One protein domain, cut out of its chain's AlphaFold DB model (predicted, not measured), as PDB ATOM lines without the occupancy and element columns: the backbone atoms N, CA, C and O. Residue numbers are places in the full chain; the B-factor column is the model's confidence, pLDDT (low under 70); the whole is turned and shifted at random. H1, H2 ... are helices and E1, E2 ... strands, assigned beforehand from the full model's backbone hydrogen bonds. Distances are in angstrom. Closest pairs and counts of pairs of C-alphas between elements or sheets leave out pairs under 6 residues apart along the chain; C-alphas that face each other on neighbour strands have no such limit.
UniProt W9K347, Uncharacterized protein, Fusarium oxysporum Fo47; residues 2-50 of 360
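AT A GLANCE: This is residues 2 to 50 of the 360 residues of an uncharacterized protein of Fusarium oxysporum Fo47 (UniProt W9K347). A two-stranded hairpin, E1 and E2, has one helix, H1, packed on one face near its turn end, while a long loop from E2 swings out past the other end and comes back beside E2 before H1 begins. The printed part has 49 residues, with two named strands and then one named helix along the chain. The sheet's order is E1 - E2, antiparallel, and the class is mixed, helices and strands. The whole is only just compact, close to loose, with a radius of gyration of the C-alphas of 11.2 A, and its outline is elongated, 32 by 19 by 15 A.

IN THESE COORDINATES: E1, residues 3 to 8, begins at C-alpha 3 (34.102, -4.081, -23.920) and is 16.8 A long. E2, residues 14 to 20, is 18.0 A long and ends at C-alpha 20 (34.405, -0.738, -21.504). H1, residues 37 to 49, is 18.4 A long and ends at C-alpha 49 (32.658, -25.244, -25.877).

HOW THE PARTS SIT: E1 and E2 form a hairpin, antiparallel at 160 degrees between their directions. N 4 and O 19, at 2.9 A, and N 14 and O 8, at 3.0 A, are within hydrogen-bond range. Residues 33 to 34 pair antiparallel with residues 16 to 17 of E2. The closest C-alphas of E2 and H1 are those of Ala 15 and Ser 40, 4.7 A apart. Those of E1 and H1 are Val 7 and Leu 44, 6.4 A apart. In H1 every O i to N i+4 pair is within hydrogen-bond range.

THE WHOLE: The two C-alphas farthest apart are those of Glu 11 and Phe 25, at 33.0 A. The printed part has no cut. The link from E1 to E2 is tight, and that from E2 to H1, 16 residues, is long. The mean pLDDT of the printed part is 71.9, and residues under 70 include 8 to 11 and 37 to 50.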
ATOM      1  N   ASN A   2      32.584  -1.456 -27.468       65.81
ATOM      2  CA  ASN A   2      33.805  -2.209 -27.221       65.81
ATOM      3  C   ASN A   2      33.896  -2.429 -25.717       65.81
ATOM      4  O   ASN A   2      33.892  -1.464 -24.956       65.81
ATOM      5  N   TYR A   3      33.923  -3.689 -25.306       75.38
ATOM      6  CA  TYR A   3      34.102  -4.081 -23.920       75.38
ATOM      7  C   TYR A   3      34.849  -5.413 -23.875       75.38
ATOM      8  O   TYR A   3      34.831  -6.172 -24.844       75.38
ATOM      9  N   SER A   4      35.504  -5.684 -22.753       75.19
ATOM     10  CA  SER A   4      36.260  -6.914 -22.523       75.19
ATOM     11  C   SER A   4      35.703  -7.651 -21.315       75.19
ATOM     12  O   SER A   4      35.332  -7.033 -20.311       75.19
ATOM     13  N   LEU A   5      35.659  -8.979 -21.414       76.19
ATOM     14  CA  LEU A   5      35.173  -9.875 -20.372       76.19
ATOM     15  C   LEU A   5      36.276 -10.830 -19.921       76.19
ATOM     16  O   LEU A   5      36.987 -11.388 -20.750       76.19
ATOM     17  N   LEU A   6      36.352 -11.071 -18.615       73.12
ATOM     18  CA  LEU A   6      37.042 -12.220 -18.037       73.12
ATOM     19  C   LEU A   6      36.000 -13.283 -17.682       73.12
ATOM     20  O   LEU A   6      35.035 -12.973 -16.985       73.12
ATOM     21  N   VAL A   7      36.209 -14.525 -18.122       72.44
ATOM     22  CA  VAL A   7      35.331 -15.669 -17.830       72.44
ATOM     23  C   VAL A   7      36.163 -16.790 -17.207       72.44
ATOM     24  O   VAL A   7      37.184 -17.192 -17.761       72.44
ATOM     25  N   GLN A   8      35.744 -17.301 -16.049       69.81
ATOM     26  CA  GLN A   8      36.436 -18.359 -15.306       69.81
ATOM     27  C   GLN A   8      35.541 -19.579 -15.110       69.81
ATOM     28  O   GLN A   8      34.587 -19.487 -14.352       69.81
ATOM     29  N   GLY A   9      35.899 -20.725 -15.698       65.88
ATOM     30  CA  GLY A   9      35.263 -22.031 -15.450       65.88
ATOM     31  C   GLY A   9      35.454 -22.596 -14.031       65.88
ATOM     32  O   GLY A   9      36.245 -22.075 -13.246       65.88
ATOM     33  N   GLY A  10      34.776 -23.712 -13.734       60.38
ATOM     34  CA  GLY A  10      34.927 -24.485 -12.487       60.38
ATOM     35  C   GLY A  10      33.746 -24.363 -11.515       60.38
ATOM     36  O   GLY A  10      32.745 -23.724 -11.830       60.38
ATOM     37  N   GLU A  11      33.863 -24.994 -10.339       64.56
ATOM     38  CA  GLU A  11      32.825 -24.957  -9.286       64.56
ATOM     39  C   GLU A  11      32.553 -23.529  -8.777       64.56
ATOM     40  O   GLU A  11      31.413 -23.206  -8.451       64.56
ATOM     41  N   ASP A  12      33.566 -22.655  -8.824       74.31
ATOM     42  CA  ASP A  12      33.491 -21.234  -8.451       74.31
ATOM     43  C   ASP A  12      33.416 -20.300  -9.676       74.31
ATOM     44  O   ASP A  12      33.978 -19.200  -9.682       74.31
ATOM     45  N   GLY A  13      32.798 -20.758 -10.769       68.56
ATOM     46  CA  GLY A  13      32.859 -20.043 -12.037       68.56
ATOM     47  C   GLY A  13      32.169 -18.671 -12.032       68.56
ATOM     48  O   GLY A  13      31.094 -18.500 -11.457       68.56
ATOM     49  N   TYR A  14      32.761 -17.689 -12.720       78.62
ATOM     50  CA  TYR A  14      32.222 -16.325 -12.825       78.62
ATOM     51  C   TYR A  14      32.534 -15.665 -14.173       78.62
ATOM     52  O   TYR A  14      33.409 -16.113 -14.916       78.62
ATOM     53  N   ALA A  15      31.854 -14.550 -14.458       74.50
ATOM     54  CA  ALA A  15      32.238 -13.622 -15.515       74.50
ATOM     55  C   ALA A  15      32.258 -12.171 -15.007       74.50
ATOM     56  O   ALA A  15      31.467 -11.801 -14.139       74.50
ATOM     57  N   ALA A  16      33.164 -11.342 -15.527       82.00
ATOM     58  CA  ALA A  16      33.297  -9.940 -15.135       82.00
ATOM     59  C   ALA A  16      33.699  -9.050 -16.315       82.00
ATOM     60  O   ALA A  16      34.531  -9.436 -17.133       82.00
ATOM     61  N   VAL A  17      33.143  -7.839 -16.372       79.12
ATOM     62  CA  VAL A  17      33.589  -6.787 -17.294       79.12
ATOM     63  C   VAL A  17      34.858  -6.159 -16.750       79.12
ATOM     64  O   VAL A  17      34.857  -5.623 -15.640       79.12
ATOM     65  N   VAL A  18      35.923  -6.218 -17.544       81.81
ATOM     66  CA  VAL A  18      37.254  -5.710 -17.177       81.81
ATOM     67  C   VAL A  18      37.651  -4.455 -17.956       81.81
ATOM     68  O   VAL A  18      38.561  -3.746 -17.545       81.81
ATOM     69  N   SER A  19      36.948  -4.136 -19.049       80.50
ATOM     70  CA  SER A  19      37.114  -2.888 -19.807       80.50
ATOM     71  C   SER A  19      35.833  -2.538 -20.569       80.50
ATOM     72  O   SER A  19      35.118  -3.441 -21.002       80.50
ATOM     73  N   GLY A  20      35.561  -1.244 -20.757       80.75
ATOM     74  CA  GLY A  20      34.405  -0.738 -21.504       80.75
ATOM     75  C   GLY A  20      33.044  -1.000 -20.846       80.75
ATOM     76  O   GLY A  20      32.952  -1.386 -19.680       80.75
ATOM     77  N   SER A  21      31.973  -0.785 -21.613       79.31
ATOM     78  CA  SER A  21      30.588  -1.006 -21.186       79.31
ATOM     79  C   SER A  21      29.818  -1.790 -22.246       79.31
ATOM     80  O   SER A  21      29.866  -1.488 -23.441       79.31
ATOM     81  N   TYR A  22      29.071  -2.795 -21.788       72.81
ATOM     82  CA  TYR A  22      28.097  -3.529 -22.601       72.81
ATOM     83  C   TYR A  22      26.683  -2.927 -22.495       72.81
ATOM     84  O   TYR A  22      25.738  -3.453 -23.085       72.81
ATOM     85  N   ASN A  23      26.513  -1.830 -21.742       75.75
ATOM     86  CA  ASN A  23      25.238  -1.134 -21.651       75.75
ATOM     87  C   ASN A  23      24.987  -0.347 -22.940       75.75
ATOM     88  O   ASN A  23      25.575   0.706 -23.181       75.75
ATOM     89  N   ILE A  24      24.050  -0.837 -23.747       68.12
ATOM     90  CA  ILE A  24      23.700  -0.236 -25.038       68.12
ATOM     91  C   ILE A  24      23.147   1.190 -24.925       68.12
ATOM     92  O   ILE A  24      23.166   1.937 -25.901       68.12
ATOM     93  N   PHE A  25      22.643   1.559 -23.746       74.69
ATOM     94  CA  PHE A  25      22.097   2.883 -23.460       74.69
ATOM     95  C   PHE A  25      23.098   3.801 -22.755       74.69
ATOM     96  O   PHE A  25      22.825   4.991 -22.632       74.69
ATOM     97  N   ASP A  26      24.236   3.259 -22.310       76.62
ATOM     98  CA  ASP A  26      25.322   4.013 -21.684       76.62
ATOM     99  C   ASP A  26      26.690   3.364 -21.998       76.62
ATOM    100  O   ASP A  26      27.265   2.642 -21.171       76.62
ATOM    101  N   PRO A  27      27.203   3.553 -23.229       76.69
ATOM    102  CA  PRO A  27      28.453   2.936 -23.684       76.69
ATOM    103  C   PRO A  27      29.700   3.448 -22.955       76.69
ATOM    104  O   PRO A  27      30.738   2.794 -23.012       76.69
ATOM    105  N   ASP A  28      29.583   4.590 -22.275       81.81
ATOM    106  CA  ASP A  28      30.647   5.213 -21.486       81.81
ATOM    107  C   ASP A  28      30.442   4.989 -19.977       81.81
ATOM    108  O   ASP A  28      31.126   5.600 -19.150       81.81
ATOM    109  N   ALA A  29      29.494   4.115 -19.608       77.44
ATOM    110  CA  ALA A  29      29.246   3.760 -18.222       77.44
ATOM    111  C   ALA A  29      30.533   3.259 -17.545       77.44
ATOM    112  O   ALA A  29      31.335   2.549 -18.165       77.44
ATOM    113  N   PRO A  30      30.721   3.571 -16.252       76.38
ATOM    114  CA  PRO A  30      31.827   3.026 -15.485       76.38
ATOM    115  C   PRO A  30      31.765   1.492 -15.440       76.38
ATOM    116  O   PRO A  30      30.693   0.890 -15.524       76.38
ATOM    117  N   LEU A  31      32.934   0.875 -15.256       77.38
ATOM    118  CA  LEU A  31      33.113  -0.573 -15.146       77.38
ATOM    119  C   LEU A  31      32.090  -1.211 -14.199       77.38
ATOM    120  O   LEU A  31      32.039  -0.892 -13.011       77.38
ATOM    121  N   SER A  32      31.303  -2.149 -14.728       73.19
ATOM    122  CA  SER A  32      30.259  -2.835 -13.962       73.19
ATOM    123  C   SER A  32      30.783  -3.990 -13.104       73.19
ATOM    124  O   SER A  32      30.090  -4.422 -12.188       73.19
ATOM    125  N   GLY A  33      31.984  -4.509 -13.392       80.06
ATOM    126  CA  GLY A  33      32.570  -5.642 -12.674       80.06
ATOM    127  C   GLY A  33      31.836  -6.958 -12.944       80.06
ATOM    128  O   GLY A  33      31.518  -7.263 -14.097       80.06
ATOM    129  N   TYR A  34      31.603  -7.751 -11.892       78.94
ATOM    130  CA  TYR A  34      30.963  -9.067 -11.995       78.94
ATOM    131  C   TYR A  34      29.599  -8.999 -12.679       78.94
ATOM    132  O   TYR A  34      28.755  -8.159 -12.365       78.94
ATOM    133  N   LEU A  35      29.392  -9.930 -13.602       70.81
ATOM    134  CA  LEU A  35      28.112 -10.153 -14.243       70.81
ATOM    135  C   LEU A  35      27.210 -10.969 -13.321       70.81
ATOM    136  O   LEU A  35      27.672 -11.684 -12.430       70.81
ATOM    137  N   ASP A  36      25.901 -10.873 -13.533       77.12
ATOM    138  CA  ASP A  36      24.963 -11.703 -12.793       77.12
ATOM    139  C   ASP A  36      25.190 -13.197 -13.096       77.12
ATOM    140  O   ASP A  36      25.805 -13.577 -14.098       77.12
ATOM    141  N   GLY A  37      24.701 -14.062 -12.208       57.19
ATOM    142  CA  GLY A  37      24.936 -15.503 -12.307       57.19
ATOM    143  C   GLY A  37      24.357 -16.151 -13.569       57.19
ATOM    144  O   GLY A  37      24.889 -17.164 -14.015       57.19
ATOM    145  N   LEU A  38      23.307 -15.581 -14.172       57.88
ATOM    146  CA  LEU A  38      22.702 -16.121 -15.389       57.88
ATOM    147  C   LEU A  38      23.590 -15.825 -16.599       57.88
ATOM    148  O   LEU A  38      23.926 -16.740 -17.352       57.88
ATOM    149  N   LEU A  39      24.012 -14.568 -16.752       60.25
ATOM    150  CA  LEU A  39      24.930 -14.174 -17.819       60.25
ATOM    151  C   LEU A  39      26.310 -14.825 -17.639       60.25
ATOM    152  O   LEU A  39      26.906 -15.282 -18.610       60.25
ATOM    153  N   SER A  40      26.782 -14.950 -16.396       62.50
ATOM    154  CA  SER A  40      28.005 -15.695 -16.081       62.50
ATOM    155  C   SER A  40      27.882 -17.162 -16.487       62.50
ATOM    156  O   SER A  40      28.741 -17.663 -17.201       62.50
ATOM    157  N   GLY A  41      26.797 -17.847 -16.115       62.53
ATOM    158  CA  GLY A  41      26.557 -19.237 -16.509       62.53
ATOM    159  C   GLY A  41      26.525 -19.434 -18.028       62.53
ATOM    160  O   GLY A  41      27.113 -20.388 -18.533       62.53
ATOM    161  N   TYR A  42      25.905 -18.501 -18.754       65.81
ATOM    162  CA  TYR A  42      25.892 -18.490 -20.218       65.81
ATOM    163  C   TYR A  42      27.310 -18.370 -20.804       65.81
ATOM    164  O   TYR A  42      27.716 -19.191 -21.624       65.81
ATOM    165  N   LEU A  43      28.105 -17.410 -20.325       69.88
ATOM    166  CA  LEU A  43      29.477 -17.199 -20.798       69.88
ATOM    167  C   LEU A  43      30.401 -18.378 -20.461       69.88
ATOM    168  O   LEU A  43      31.272 -18.731 -21.252       69.88
ATOM    169  N   LEU A  44      30.199 -19.021 -19.310       65.69
ATOM    170  CA  LEU A  44      30.947 -20.212 -18.900       65.69
ATOM    171  C   LEU A  44      30.632 -21.425 -19.764       65.69
ATOM    172  O   LEU A  44      31.514 -22.221 -20.088       65.69
ATOM    173  N   PHE A  45      29.365 -21.577 -20.124       66.88
ATOM    174  CA  PHE A  45      28.939 -22.610 -21.046       66.88
ATOM    175  C   PHE A  45      29.567 -22.410 -22.431       66.88
ATOM    176  O   PHE A  45      30.081 -23.374 -23.001       66.88
ATOM    177  N   ASP A  46      29.625 -21.168 -22.919       68.19
ATOM    178  CA  ASP A  46      30.306 -20.823 -24.170       68.19
ATOM    179  C   ASP A  46      31.826 -21.058 -24.095       68.19
ATOM    180  O   ASP A  46      32.394 -21.685 -24.991       68.19
ATOM    181  N   ALA A  47      32.482 -20.675 -22.995       67.31
ATOM    182  CA  ALA A  47      33.916 -20.906 -22.795       67.31
ATOM    183  C   ALA A  47      34.286 -22.403 -22.805       67.31
ATOM    184  O   ALA A  47      35.281 -22.800 -23.405       67.31
ATOM    185  N   ASN A  48      33.464 -23.268 -22.198       67.81
ATOM    186  CA  ASN A  48      33.709 -24.715 -22.199       67.81
ATOM    187  C   ASN A  48      33.611 -25.342 -23.598       67.81
ATOM    188  O   ASN A  48      34.327 -26.299 -23.895       67.81
ATOM    189  N   ARG A  49      32.761 -24.797 -24.476       68.06
ATOM    190  CA  ARG A  49      32.658 -25.244 -25.877       68.06
ATOM    191  C   ARG A  49      33.907 -24.901 -26.687       68.06
ATOM    192  O   ARG A  49      34.173 -25.562 -27.685       68.06
ATOM    193  N   TRP A  50      34.672 -23.902 -26.253       65.50
ATOM    194  CA  TRP A  50      35.933 -23.506 -26.874       65.50
ATOM    195  C   TRP A  50      37.147 -24.301 -26.374       65.50
ATOM    196  O   TRP A  50      38.231 -24.164 -26.934       65.50
TER     197      TRP A  50